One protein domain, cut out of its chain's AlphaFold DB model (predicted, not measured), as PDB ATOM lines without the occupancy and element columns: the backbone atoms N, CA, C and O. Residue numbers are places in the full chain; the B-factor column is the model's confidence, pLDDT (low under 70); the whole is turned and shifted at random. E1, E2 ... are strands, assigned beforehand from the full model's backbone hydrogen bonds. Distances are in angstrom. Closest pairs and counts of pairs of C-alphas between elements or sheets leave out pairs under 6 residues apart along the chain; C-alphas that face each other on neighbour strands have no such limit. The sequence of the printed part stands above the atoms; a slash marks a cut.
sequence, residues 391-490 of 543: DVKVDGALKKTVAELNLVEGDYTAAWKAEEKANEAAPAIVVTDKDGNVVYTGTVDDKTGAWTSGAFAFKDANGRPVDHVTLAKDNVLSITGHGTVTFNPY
ATOM      1  N   ASP A 391     185.097 135.731 146.199       95.12
ATOM      2  CA  ASP A 391     184.027 134.877 146.701       95.12
ATOM      3  C   ASP A 391     183.975 134.901 148.231       95.12
ATOM      4  O   ASP A 391     184.950 134.611 148.924       95.12
ATOM      5  N   VAL A 392     182.795 135.196 148.767       95.38
ATOM      6  CA  VAL A 392     182.500 135.235 150.196       95.38
ATOM      7  C   VAL A 392     181.428 134.200 150.499       95.38
ATOM      8  O   VAL A 392     180.262 134.368 150.137       95.38
ATOM      9  N   LYS A 393     181.816 133.120 151.181       94.31
ATOM     10  CA  LYS A 393     180.881 132.091 151.646       94.31
ATOM     11  C   LYS A 393     180.115 132.579 152.878       94.31
ATOM     12  O   LYS A 393     180.711 133.080 153.832       94.31
ATOM     13  N   VAL A 394     178.800 132.405 152.858       92.88
ATOM     14  CA  VAL A 394     177.863 132.843 153.896       92.88
ATOM     15  C   VAL A 394     177.026 131.647 154.337       92.88
ATOM     16  O   VAL A 394     176.455 130.943 153.506       92.88
ATOM     17  N   ASP A 395     176.964 131.423 155.649       90.94
ATOM     18  CA  ASP A 395     176.153 130.379 156.280       90.94
ATOM     19  C   ASP A 395     175.258 131.029 157.347       90.94
ATOM     20  O   ASP A 395     175.675 131.287 158.477       90.94
ATOM     21  N   GLY A 396     174.045 131.411 156.946       91.25
ATOM     22  CA  GLY A 396     173.061 132.102 157.780       91.25
ATOM     23  C   GLY A 396     173.261 133.615 157.801       91.25
ATOM     24  O   GLY A 396     172.516 134.348 157.147       91.25
ATOM     25  N   ALA A 397     174.250 134.098 158.557       93.50
ATOM     26  CA  ALA A 397     174.570 135.522 158.658       93.50
ATOM     27  C   ALA A 397     176.078 135.763 158.811       93.50
ATOM     28  O   ALA A 397     176.742 135.158 159.651       93.50
ATOM     29  N   LEU A 398     176.605 136.701 158.032       95.88
ATOM     30  CA  LEU A 398     177.989 137.158 158.059       95.88
ATOM     31  C   LEU A 398     178.012 138.660 158.332       95.88
ATOM     32  O   LEU A 398     177.287 139.410 157.689       95.88
ATOM     33  N   LYS A 399     178.862 139.111 159.257       97.12
ATOM     34  CA  LYS A 399     179.115 140.535 159.499       97.12
ATOM     35  C   LYS A 399     180.616 140.768 159.625       97.12
ATOM     36  O   LYS A 399     181.199 140.359 160.626       97.12
ATOM     37  N   LYS A 400     181.227 141.372 158.606       96.94
ATOM     38  CA  LYS A 400     182.677 141.612 158.517       96.94
ATOM     39  C   LYS A 400     182.970 142.930 157.812       96.94
ATOM     40  O   LYS A 400     182.168 143.388 157.004       96.94
ATOM     41  N   THR A 401     184.110 143.529 158.109       95.81
ATOM     42  CA  THR A 401     184.634 144.679 157.362       95.81
ATOM     43  C   THR A 401     185.115 144.271 155.965       95.81
ATOM     44  O   THR A 401     185.439 143.105 155.735       95.81
ATOM     45  N   VAL A 402     185.200 145.229 155.036       93.00
ATOM     46  CA  VAL A 402     185.804 145.046 153.697       93.00
ATOM     47  C   VAL A 402     187.207 144.440 153.813       93.00
ATOM     48  O   VAL A 402     187.510 143.444 153.153       93.00
ATOM     49  N   ALA A 403     188.025 144.961 154.734       89.06
ATOM     50  CA  ALA A 403     189.367 144.451 154.996       89.06
ATOM     51  C   ALA A 403     189.380 142.990 155.496       89.06
ATOM     52  O   ALA A 403     190.183 142.189 155.027       89.06
ATOM     53  N   GLU A 404     188.474 142.605 156.404       93.38
ATOM     54  CA  GLU A 404     188.371 141.221 156.911       93.38
ATOM     55  C   GLU A 404     187.881 140.209 155.859       93.38
ATOM     56  O   GLU A 404     187.990 138.996 156.070       93.38
ATOM     57  N   LEU A 405     187.309 140.692 154.752       92.88
ATOM     58  CA  LEU A 405     186.914 139.892 153.591       92.88
ATOM     59  C   LEU A 405     188.003 139.828 152.513       92.88
ATOM     60  O   LEU A 405     187.784 139.185 151.489       92.88
ATOM     61  N   ASN A 406     189.161 140.459 152.738       91.44
ATOM     62  CA  ASN A 406     190.224 140.641 151.746       91.44
ATOM     63  C   ASN A 406     189.744 141.344 150.462       91.44
ATOM     64  O   ASN A 406     190.301 141.126 149.388       91.44
ATOM     65  N   LEU A 407     188.709 142.180 150.568       91.25
ATOM     66  CA  LEU A 407     188.284 143.053 149.482       91.25
ATOM     67  C   LEU A 407     189.165 144.309 149.477       91.25
ATOM     68  O   LEU A 407     189.501 144.852 150.532       91.25
ATOM     69  N   VAL A 408     189.530 144.773 148.284       90.44
ATOM     70  CA  VAL A 408     190.221 146.058 148.098       90.44
ATOM     71  C   VAL A 408     189.169 147.165 148.017       90.44
ATOM     72  O   VAL A 408     188.052 146.926 147.559       90.44
ATOM     73  N   GLU A 409     189.501 148.371 148.469       93.56
ATOM     74  CA  GLU A 409     188.633 149.537 148.293       93.56
ATOM     75  C   GLU A 409     188.346 149.792 146.802       93.56
ATOM     76  O   GLU A 409     189.258 149.725 145.978       93.56
ATOM     77  N   GLY A 410     187.080 150.027 146.445       93.88
ATOM     78  CA  GLY A 410     186.677 150.228 145.050       93.88
ATOM     79  C   GLY A 410     185.190 150.004 144.768       93.88
ATOM     80  O   GLY A 410     184.389 149.805 145.683       93.88
ATOM     81  N   ASP A 411     184.830 150.030 143.484       94.50
ATOM     82  CA  ASP A 411     183.459 149.837 143.005       94.50
ATOM     83  C   ASP A 411     183.186 148.375 142.636       94.50
ATOM     84  O   ASP A 411     183.970 147.746 141.926       94.50
ATOM     85  N   TYR A 412     182.044 147.839 143.071       95.12
ATOM     86  CA  TYR A 412     181.687 146.433 142.887       95.12
ATOM     87  C   TYR A 412     180.240 146.228 142.442       95.12
ATOM     88  O   TYR A 412     179.308 146.900 142.885       95.12
ATOM     89  N   THR A 413     180.045 145.193 141.632       95.75
ATOM     90  CA  THR A 413     178.772 144.474 141.516       95.75
ATOM     91  C   THR A 413     178.849 143.197 142.348       95.75
ATOM     92  O   THR A 413     179.938 142.700 142.635       95.75
ATOM     93  N   ALA A 414     177.707 142.641 142.742       94.50
ATOM     94  CA  ALA A 414     177.674 141.394 143.497       94.50
ATOM     95  C   ALA A 414     176.705 140.395 142.865       94.50
ATOM     96  O   ALA A 414     175.618 140.767 142.416       94.50
ATOM     97  N   ALA A 415     177.080 139.119 142.878       93.38
ATOM     98  CA  ALA A 415     176.224 138.010 142.473       93.38
ATOM     99  C   ALA A 415     176.130 136.972 143.594       93.38
ATOM    100  O   ALA A 415     177.100 136.731 144.301       93.38
ATOM    101  N   TRP A 416     174.963 136.361 143.756       93.94
ATOM    102  CA  TRP A 416     174.706 135.281 144.699       93.94
ATOM    103  C   TRP A 416     174.639 133.941 143.980       93.94
ATOM    104  O   TRP A 416     173.925 133.806 142.981       93.94
ATOM    105  N   LYS A 417     175.299 132.936 144.547       91.50
ATOM    106  CA  LYS A 417     175.166 131.532 144.172       91.50
ATOM    107  C   LYS A 417     174.659 130.736 145.369       91.50
ATOM    108  O   LYS A 417     175.346 130.646 146.383       91.50
ATOM    109  N   ALA A 418     173.460 130.171 145.259       87.50
ATOM    110  CA  ALA A 418     172.875 129.378 146.335       87.50
ATOM    111  C   ALA A 418     173.568 128.014 146.472       87.50
ATOM    112  O   ALA A 418     173.942 127.394 145.474       87.50
ATOM    113  N   GLU A 419     173.705 127.529 147.706       85.06
ATOM    114  CA  GLU A 419     174.035 126.125 147.980       85.06
ATOM    115  C   GLU A 419     172.729 125.309 148.110       85.06
ATOM    116  O   GLU A 419     171.694 125.856 148.486       85.06
ATOM    117  N   GLU A 420     172.749 124.004 147.788       73.19
ATOM    118  CA  GLU A 420     171.575 123.105 147.617       73.19
ATOM    119  C   GLU A 420     170.547 123.058 148.775       73.19
ATOM    120  O   GLU A 420     169.510 122.407 148.656       73.19
ATOM    121  N   LYS A 421     170.790 123.740 149.899       62.56
ATOM    122  CA  LYS A 421     169.928 123.766 151.093       62.56
ATOM    123  C   LYS A 421     169.150 125.079 151.285       62.56
ATOM    124  O   LYS A 421     168.809 125.418 152.416       62.56
ATOM    125  N   ALA A 422     168.860 125.827 150.222       56.06
ATOM    126  CA  ALA A 422     168.217 127.144 150.298       56.06
ATOM    127  C   ALA A 422     166.706 127.090 150.631       56.06
ATOM    128  O   ALA A 422     165.858 127.426 149.807       56.06
ATOM    129  N   ASN A 423     166.362 126.701 151.863       56.19
ATOM    130  CA  ASN A 423     165.002 126.822 152.411       56.19
ATOM    131  C   ASN A 423     164.877 127.972 153.429       56.19
ATOM    132  O   ASN A 423     163.827 128.140 154.046       56.19
ATOM    133  N   GLU A 424     165.934 128.761 153.621       66.38
ATOM    134  CA  GLU A 424     166.026 129.765 154.680       66.38
ATOM    135  C   GLU A 424     166.393 131.124 154.082       66.38
ATOM    136  O   GLU A 424     167.393 131.216 153.386       66.38
ATOM    137  N   ALA A 425     165.540 132.123 154.357       75.81
ATOM    138  CA  ALA A 425     165.646 133.568 154.100       75.81
ATOM    139  C   ALA A 425     166.230 134.044 152.747       75.81
ATOM    140  O   ALA A 425     167.285 133.629 152.286       75.81
ATOM    141  N   ALA A 426     165.573 135.036 152.138       86.19
ATOM    142  CA  ALA A 426     166.100 135.703 150.949       86.19
ATOM    143  C   ALA A 426     167.513 136.269 151.214       86.19
ATOM    144  O   ALA A 426     167.699 136.959 152.226       86.19
ATOM    145  N   PRO A 427     168.498 136.022 150.331       90.31
ATOM    146  CA  PRO A 427     169.825 136.585 150.488       90.31
ATOM    147  C   PRO A 427     169.790 138.112 150.385       90.31
ATOM    148  O   PRO A 427     169.189 138.682 149.468       90.31
ATOM    149  N   ALA A 428     170.451 138.772 151.333       94.06
ATOM    150  CA  ALA A 428     170.505 140.226 151.419       94.06
ATOM    151  C   ALA A 428     171.898 140.693 151.851       94.06
ATOM    152  O   ALA A 428     172.575 140.013 152.619       94.06
ATOM    153  N   ILE A 429     172.303 141.863 151.365       95.12
ATOM    154  CA  ILE A 429     173.535 142.561 151.742       95.12
ATOM    155  C   ILE A 429     173.147 143.930 152.298       95.12
ATOM    156  O   ILE A 429     172.373 144.661 151.682       95.12
ATOM    157  N   VAL A 430     173.713 144.310 153.437       96.56
ATOM    158  CA  VAL A 430     173.653 145.671 153.979       96.56
ATOM    159  C   VAL A 430     175.078 146.157 154.183       96.56
ATOM    160  O   VAL A 430     175.860 145.500 154.869       96.56
ATOM    161  N   VAL A 431     175.410 147.301 153.592       96.12
ATOM    162  CA  VAL A 431     176.707 147.963 153.749       96.12
ATOM    163  C   VAL A 431     176.518 149.147 154.685       96.12
ATOM    164  O   VAL A 431     175.690 150.018 154.405       96.12
ATOM    165  N   THR A 432     177.268 149.182 155.784       95.88
ATOM    166  CA  THR A 432     177.300 150.330 156.698       95.88
ATOM    167  C   THR A 432     178.672 150.990 156.712       95.88
ATOM    168  O   THR A 432     179.684 150.300 156.598       95.88
ATOM    169  N   ASP A 433     178.709 152.308 156.894       94.50
ATOM    170  CA  ASP A 433     179.953 153.041 157.141       94.50
ATOM    171  C   ASP A 433     180.535 152.716 158.536       94.50
ATOM    172  O   ASP A 433     179.935 151.978 159.329       94.50
ATOM    173  N   LYS A 434     181.708 153.280 158.849       91.38
ATOM    174  CA  LYS A 434     182.378 153.127 160.153       91.38
ATOM    175  C   LYS A 434     181.550 153.599 161.355       91.38
ATOM    176  O   LYS A 434     181.820 153.183 162.479       91.38
ATOM    177  N   ASP A 435     180.564 154.465 161.130       94.12
ATOM    178  CA  ASP A 435     179.699 155.026 162.167       94.12
ATOM    179  C   ASP A 435     178.392 154.214 162.312       94.12
ATOM    180  O   ASP A 435     177.574 154.485 163.193       94.12
ATOM    181  N   GLY A 436     178.211 153.172 161.489       93.44
ATOM    182  CA  GLY A 436     177.059 152.273 161.501       93.44
ATOM    183  C   GLY A 436     175.868 152.760 160.673       93.44
ATOM    184  O   GLY A 436     174.802 152.141 160.740       93.44
ATOM    185  N   ASN A 437     176.014 153.831 159.888       95.50
ATOM    186  CA  ASN A 437     174.951 154.298 159.000       95.50
ATOM    187  C   ASN A 437     174.872 153.403 157.766       95.50
ATOM    188  O   ASN A 437     175.892 153.050 157.180       95.50
ATOM    189  N   VAL A 438     173.659 153.053 157.339       95.81
ATOM    190  CA  VAL A 438     173.450 152.274 156.112       95.81
ATOM    191  C   VAL A 438     173.788 153.133 154.896       95.81
ATOM    192  O   VAL A 438     173.177 154.179 154.691       95.81
ATOM    193  N   VAL A 439     174.725 152.656 154.079       95.56
ATOM    194  CA  VAL A 439     175.141 153.292 152.820       95.56
ATOM    195  C   VAL A 439     174.450 152.619 151.636       95.56
ATOM    196  O   VAL A 439     173.922 153.303 150.760       95.56
ATOM    197  N   TYR A 440     174.389 151.282 151.652       96.06
ATOM    198  CA  TYR A 440     173.746 150.491 150.604       96.06
ATOM    199  C   TYR A 440     172.958 149.307 151.162       96.06
ATOM    200  O   TYR A 440     173.338 148.688 152.158       96.06
ATOM    201  N   THR A 441     171.893 148.936 150.457       95.38
ATOM    202  CA  THR A 441     171.172 147.670 150.657       95.38
ATOM    203  C   THR A 441     171.057 146.932 149.333       95.38
ATOM    204  O   THR A 441     170.661 147.540 148.342       95.38
ATOM    205  N   GLY A 442     171.367 145.641 149.309       94.06
ATOM    206  CA  GLY A 442     171.246 144.769 148.148       94.06
ATOM    207  C   GLY A 442     170.346 143.577 148.443       94.06
ATOM    208  O   GLY A 442     170.474 142.940 149.486       94.06
ATOM    209  N   THR A 443     169.463 143.243 147.510       92.88
ATOM    210  CA  THR A 443     168.673 141.999 147.529       92.88
ATOM    211  C   THR A 443     168.813 141.297 146.189       92.88
ATOM    212  O   THR A 443     168.927 141.969 145.161       92.88
ATOM    213  N   VAL A 444     168.786 139.967 146.169       87.81
ATOM    214  CA  VAL A 444     168.768 139.220 144.902       87.81
ATOM    215  C   VAL A 444     167.393 139.379 144.245       87.81
ATOM    216  O   VAL A 444     166.368 139.179 144.897       87.81
ATOM    217  N   ASP A 445     167.360 139.771 142.969       74.69
ATOM    218  CA  ASP A 445     166.118 139.870 142.185       74.69
ATOM    219  C   ASP A 445     165.628 138.458 141.821       74.69
ATOM    220  O   ASP A 445     166.044 137.879 140.815       74.69
ATOM    221  N   ASP A 446     164.781 137.864 142.666       66.12
ATOM    222  CA  ASP A 446     164.166 136.565 142.387       66.12
ATOM    223  C   ASP A 446     162.811 136.734 141.695       66.12
ATOM    224  O   ASP A 446     161.771 136.960 142.317       66.12
ATOM    225  N   LYS A 447     162.818 136.568 140.372       63.16
ATOM    226  CA  LYS A 447     161.597 136.537 139.553       63.16
ATOM    227  C   LYS A 447     160.865 135.190 139.605       63.16
ATOM    228  O   LYS A 447     159.784 135.079 139.032       63.16
ATOM    229  N   THR A 448     161.442 134.166 140.235       59.91
ATOM    230  CA  THR A 448     161.034 132.757 140.091       59.91
ATOM    231  C   THR A 448     160.616 132.061 141.389       59.91
ATOM    232  O   THR A 448     160.038 130.977 141.323       59.91
ATOM    233  N   GLY A 449     160.833 132.674 142.555       62.56
ATOM    234  CA  GLY A 449     160.451 132.138 143.869       62.56
ATOM    235  C   GLY A 449     161.334 130.985 144.365       62.56
ATOM    236  O   GLY A 449     161.013 130.365 145.380       62.56
ATOM    237  N   ALA A 450     162.418 130.679 143.650       64.56
ATOM    238  CA  ALA A 450     163.409 129.675 144.004       64.56
ATOM    239  C   ALA A 450     164.793 130.323 143.893       64.56
ATOM    240  O   ALA A 450     165.301 130.541 142.790       64.56
ATOM    241  N   TRP A 451     165.395 130.633 145.043       69.00
ATOM    242  CA  TRP A 451     166.693 131.300 145.172       69.00
ATOM    243  C   TRP A 451     167.817 130.421 144.610       69.00
ATOM    244  O   TRP A 451     168.492 129.716 145.349       69.00
ATOM    245  N   THR A 452     167.987 130.404 143.290       69.06
ATOM    246  CA  THR A 452     168.879 129.449 142.614       69.06
ATOM    247  C   THR A 452     170.224 130.064 142.249       69.06
ATOM    248  O   THR A 452     171.229 129.371 142.350       69.06
ATOM    249  N   SER A 453     170.276 131.351 141.897       81.50
ATOM    250  CA  SER A 453     171.452 132.240 141.781       81.50
ATOM    251  C   SER A 453     170.974 133.563 141.164       81.50
ATOM    252  O   SER A 453     169.970 133.565 140.453       81.50
ATOM    253  N   GLY A 454     171.665 134.684 141.371       86.88
ATOM    254  CA  GLY A 454     171.285 135.944 140.720       86.88
ATOM    255  C   GLY A 454     172.160 137.138 141.086       86.88
ATOM    256  O   GLY A 454     172.909 137.091 142.056       86.88
ATOM    257  N   ALA A 455     172.068 138.216 140.310       90.50
ATOM    258  CA  ALA A 455     172.724 139.480 140.639       90.50
ATOM    259  C   ALA A 455     171.997 140.189 141.794       90.50
ATOM    260  O   ALA A 455     170.767 140.133 141.895       90.50
ATOM    261  N   PHE A 456     172.750 140.876 142.649       91.88
ATOM    262  CA  PHE A 456     172.176 141.780 143.639       91.88
ATOM    263  C   PHE A 456     171.719 143.074 142.963       91.88
ATOM    264  O   PHE A 456     172.479 143.710 142.236       91.88
ATOM    265  N   ALA A 457     170.486 143.488 143.249       93.12
ATOM    266  CA  ALA A 457     170.001 144.824 142.944       93.12
ATOM    267  C   ALA A 457     170.257 145.723 144.157       93.12
ATOM    268  O   ALA A 457     169.646 145.530 145.215       93.12
ATOM    269  N   PHE A 458     171.165 146.687 144.013       94.62
ATOM    270  CA  PHE A 458     171.541 147.597 145.088       94.62
ATOM    271  C   PHE A 458     170.700 148.872 145.094       94.62
ATOM    272  O   PHE A 458     170.231 149.356 144.063       94.62
ATOM    273  N   LYS A 459     170.525 149.425 146.292       95.50
ATOM    274  CA  LYS A 459     169.935 150.737 146.540       95.50
ATOM    275  C   LYS A 459     170.832 151.544 147.467       95.50
ATOM    276  O   LYS A 459     171.411 150.966 148.385       95.50
ATOM    277  N   ASP A 460     170.910 152.851 147.238       95.62
ATOM    278  CA  ASP A 460     171.567 153.799 148.144       95.62
ATOM    279  C   ASP A 460     170.780 153.974 149.461       95.62
ATOM    280  O   ASP A 460     169.667 153.464 149.624       95.62
ATOM    281  N   ALA A 461     171.335 154.747 150.395       93.62
ATOM    282  CA  ALA A 461     170.703 155.081 151.674       93.62
ATOM    283  C   ALA A 461     169.309 155.739 151.546       93.62
ATOM    284  O   ALA A 461     168.519 155.714 152.489       93.62
ATOM    285  N   ASN A 462     168.981 156.309 150.380       93.62
ATOM    286  CA  ASN A 462     167.684 156.925 150.082       93.62
ATOM    287  C   ASN A 462     166.720 155.965 149.358       93.62
ATOM    288  O   ASN A 462     165.630 156.377 148.950       93.62
ATOM    289  N   GLY A 463     167.108 154.702 149.163       94.44
ATOM    290  CA  GLY A 463     166.322 153.689 148.464       94.44
ATOM    291  C   GLY A 463     166.344 153.806 146.936       94.44
ATOM    292  O   GLY A 463     165.526 153.155 146.277       94.44
ATOM    293  N   ARG A 464     167.236 154.618 146.355       94.25
ATOM    294  CA  ARG A 464     167.373 154.771 144.899       94.25
ATOM    295  C   ARG A 464     168.222 153.635 144.333       94.25
ATOM    296  O   ARG A 464     169.245 153.327 144.935       94.25
ATOM    297  N   PRO A 465     167.834 153.024 143.203       94.75
ATOM    298  CA  PRO A 465     168.631 151.970 142.586       94.75
ATOM    299  C   PRO A 465     169.999 152.505 142.145       94.75
ATOM    300  O   PRO A 465     170.083 153.619 141.624       94.75
ATOM    301  N   VAL A 466     171.041 151.701 142.344       94.12
ATOM    302  CA  VAL A 466     172.413 151.972 141.893       94.12
ATOM    303  C   VAL A 466     172.964 150.750 141.157       94.12
ATOM    304  O   VAL A 466     172.633 149.615 141.504       94.12
ATOM    305  N   ASP A 467     173.793 150.982 140.141       92.00
ATOM    306  CA  ASP A 467     174.337 149.910 139.292       92.00
ATOM    307  C   ASP A 467     175.512 149.161 139.950       92.00
ATOM    308  O   ASP A 467     175.826 148.036 139.566       92.00
ATOM    309  N   HIS A 468     176.155 149.776 140.943       95.00
ATOM    310  CA  HIS A 468     177.282 149.241 141.709       95.00
ATOM    311  C   HIS A 468     177.290 149.830 143.127       95.00
ATOM    312  O   HIS A 468     176.537 150.759 143.433       95.00
ATOM    313  N   VAL A 469     178.152 149.293 143.989       94.56
ATOM    314  CA  VAL A 469     178.441 149.827 145.325       94.56
ATOM    315  C   VAL A 469     179.907 150.221 145.427       94.56
ATOM    316  O   VAL A 469     180.769 149.465 144.988       94.56
ATOM    317  N   THR A 470     180.184 151.369 146.036       95.50
ATOM    318  CA  THR A 470     181.544 151.787 146.390       95.50
ATOM    319  C   THR A 470     181.834 151.314 147.810       95.50
ATOM    320  O   THR A 470     181.107 151.667 148.740       95.50
ATOM    321  N   LEU A 471     182.860 150.483 147.981       95.50
ATOM    322  CA  LEU A 471     183.245 149.902 149.266       95.50
ATOM    323  C   LEU A 471     184.548 150.538 149.751       95.50
ATOM    324  O   LEU A 471     185.581 150.348 149.117       95.50
ATOM    325  N   ALA A 472     184.512 151.237 150.886       93.56
ATOM    326  CA  ALA A 472     185.714 151.721 151.569       93.56
ATOM    327  C   ALA A 472     186.248 150.682 152.564       93.56
ATOM    328  O   ALA A 472     185.489 149.859 153.085       93.56
ATOM    329  N   LYS A 473     187.552 150.730 152.872       92.44
ATOM    330  CA  LYS A 473     188.235 149.743 153.737       92.44
ATOM    331  C   LYS A 473     187.545 149.496 155.090       92.44
ATOM    332  O   LYS A 473     187.588 148.380 155.610       92.44
ATOM    333  N   ASP A 474     186.932 150.528 155.662       93.56
ATOM    334  CA  ASP A 474     186.279 150.528 156.976       93.56
ATOM    335  C   ASP A 474     184.773 150.216 156.934       93.56
ATOM    336  O   ASP A 474     184.126 150.141 157.981       93.56
ATOM    337  N   ASN A 475     184.200 150.012 155.746       96.69
ATOM    338  CA  ASN A 475     182.798 149.638 155.617       96.69
ATOM    339  C   ASN A 475     182.564 148.231 156.177       96.69
ATOM    340  O   ASN A 475     183.393 147.331 156.024       96.69
ATOM    341  N   VAL A 476     181.401 148.026 156.796       96.25
ATOM    342  CA  VAL A 476     180.967 146.737 157.342       96.25
ATOM    343  C   VAL A 476     179.881 146.148 156.450       96.25
ATOM    344  O   VAL A 476     178.826 146.751 156.251       96.25
ATOM    345  N   LEU A 477     180.121 144.940 155.946       96.88
ATOM    346  CA  LEU A 477     179.177 144.159 155.162       96.88
ATOM    347  C   LEU A 477     178.441 143.188 156.081       96.88
ATOM    348  O   LEU A 477     179.053 142.320 156.706       96.88
ATOM    349  N   SER A 478     177.119 143.327 156.143       96.62
ATOM    350  CA  SER A 478     176.211 142.375 156.786       96.62
ATOM    351  C   SER A 478     175.461 141.597 155.706       96.62
ATOM    352  O   SER A 478     174.633 142.172 155.003       96.62
ATOM    353  N   ILE A 479     175.762 140.311 155.552       94.75
ATOM    354  CA  ILE A 479     175.213 139.439 154.509       94.75
ATOM    355  C   ILE A 479     174.391 138.328 155.160       94.75
ATOM    356  O   ILE A 479     174.881 137.663 156.069       94.75
ATOM    357  N   THR A 480     173.162 138.099 154.705       92.88
ATOM    358  CA  THR A 480     172.313 136.983 155.155       92.88
ATOM    359  C   THR A 480     172.054 136.000 154.020       92.88
ATOM    360  O   THR A 480     171.965 136.419 152.868       92.88
ATOM    361  N   GLY A 481     171.904 134.713 154.341       89.88
ATOM    362  CA  GLY A 481     171.624 133.624 153.394       89.88
ATOM    363  C   GLY A 481     172.598 132.445 153.526       89.88
ATOM    364  O   GLY A 481     173.559 132.504 154.287       89.88
ATOM    365  N   HIS A 482     172.358 131.375 152.763       90.00
ATOM    366  CA  HIS A 482     173.244 130.202 152.674       90.00
ATOM    367  C   HIS A 482     173.755 130.018 151.239       90.00
ATOM    368  O   HIS A 482     173.011 129.586 150.353       90.00
ATOM    369  N   GLY A 483     175.005 130.401 150.987       92.19
ATOM    370  CA  GLY A 483     175.565 130.438 149.637       92.19
ATOM    371  C   GLY A 483     176.865 131.225 149.541       92.19
ATOM    372  O   GLY A 483     177.533 131.478 150.542       92.19
ATOM    373  N   THR A 484     177.214 131.627 148.325       93.94
ATOM    374  CA  THR A 484     178.417 132.412 148.030       93.94
ATOM    375  C   THR A 484     178.028 133.732 147.375       93.94
ATOM    376  O   THR A 484     177.293 133.733 146.386       93.94
ATOM    377  N   VAL A 485     178.532 134.852 147.902       95.75
ATOM    378  CA  VAL A 485     178.529 136.147 147.202       95.75
ATOM    379  C   VAL A 485     179.836 136.294 146.438       95.75
ATOM    380  O   VAL A 485     180.893 136.241 147.052       95.75
ATOM    381  N   THR A 486     179.773 136.558 145.141       96.25
ATOM    382  CA  THR A 486     180.930 136.968 144.339       96.25
ATOM    383  C   THR A 486     180.885 138.477 144.138       96.25
ATOM    384  O   THR A 486     179.962 138.980 143.489       96.25
ATOM    385  N   PHE A 487     181.869 139.202 144.671       95.94
ATOM    386  CA  PHE A 487     182.078 140.625 144.394       95.94
ATOM    387  C   PHE A 487     182.937 140.770 143.142       95.94
ATOM    388  O   PHE A 487     184.104 140.386 143.148       95.94
ATOM    389  N   ASN A 488     182.362 141.312 142.069       94.69
ATOM    390  CA  ASN A 488     183.066 141.579 140.817       94.69
ATOM    391  C   ASN A 488     183.354 143.079 140.731       94.69
ATOM    392  O   ASN A 488     182.409 143.856 140.900       94.69
ATOM    393  N   PRO A 489     184.591 143.509 140.442       93.44
ATOM    394  CA  PRO A 489     184.871 144.924 140.255       93.44
ATOM    395  C   PRO A 489     184.008 145.486 139.144       93.44
ATOM    396  O   PRO A 489     183.793 144.857 138.103       93.44
ATOM    397  N   TYR A 490     183.512 146.684 139.378       93.25
ATOM    398  CA  TYR A 490     182.735 147.408 138.407       93.25
ATOM    399  C   TYR A 490     183.667 148.227 137.518       93.25
ATOM    400  O   TYR A 490     184.361 149.131 137.973       93.25
TER     401      TYR A 490
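Overview. This is residues 391 to 490 of the 543 residues of an uncharacterized protein of Bifidobacterium callitrichos (UniProt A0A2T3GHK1). This is a small closed barrel of five strands, E2, E5, E4, E3 and E7 round the ring, in which sharply bent E7 closes the ring between E3 and E2. E1, bent as sharply, runs beside E7 outside the ring, and short E6 is paired onto E2 beyond the part of E2 that pairs with E5. The printed part has 100 residues with no named helix and seven named strands, E1 to E7 in order along the chain; the neighbour pairs are antiparallel and the class is all strand. It is compact, with a radius of gyration of the C-alphas of 12.6 A and spans of 34 by 27 by 23 A.

Arrangement. E2, residues 410 to 418, and E5, residues 453 to 460, are antiparallel at 141 degrees, with N 416 and O 454 2.8 A apart. E5 and E4, residues 438 to 444, form a hairpin at 153 degrees, with N 459 and O 441 2.8 A apart. E4 and E3, residues 428 to 432, form a hairpin at 168 degrees, with N 429 and O 442 2.8 A apart. E3, E4 and E5 are a meander, each strand the antiparallel neighbour of the one before; with E2, the antiparallel neighbour of E5, they make a Greek key. E7, residues 476 to 489, bends by 135 degrees at residue 482. Its residues 476 to 480 pair with E3, with N 430 and O 478 2.8 A apart, and its residues 483 to 489 pair with E2, with N 486 and O 415 2.8 A apart. On the other side of E7 is E1, residues 391 to 401, which bends by 132 degrees at residue 396; N 392 and O 485 are 2.8 A apart. E6, residues 469 to 471, lies on the same side of E2 as E5, with N 412 and O 469 2.8 A apart. E1 is apart from E4, E5 and E6.

Along the chain. E2 is 25.0 A from first to last C-alpha, with C-alpha 410 at (186.677, 150.228, 145.050) and C-alpha 418 at (172.875, 129.378, 146.335). E5 measures 22.5 A, E4 17.8 A, E7 17.6 A, E1 14.5 A, E3 13.3 A and E6 6.2 A. E1 begins with C-alpha 391 at (184.027, 134.877, 146.701), and E7 ends with C-alpha 489 at (184.871, 144.924, 140.255).

Size, cuts and confidence. The two C-alphas farthest apart, those of Asp 435 and Thr 448, are 36.5 A apart. The printed part has no cut, and no link is long; those from E3 to E4 and from E6 to E7 are tight. Mean pLDDT of the printed part is 89.6, with residues 421 to 424 and 446 to 452 under 70.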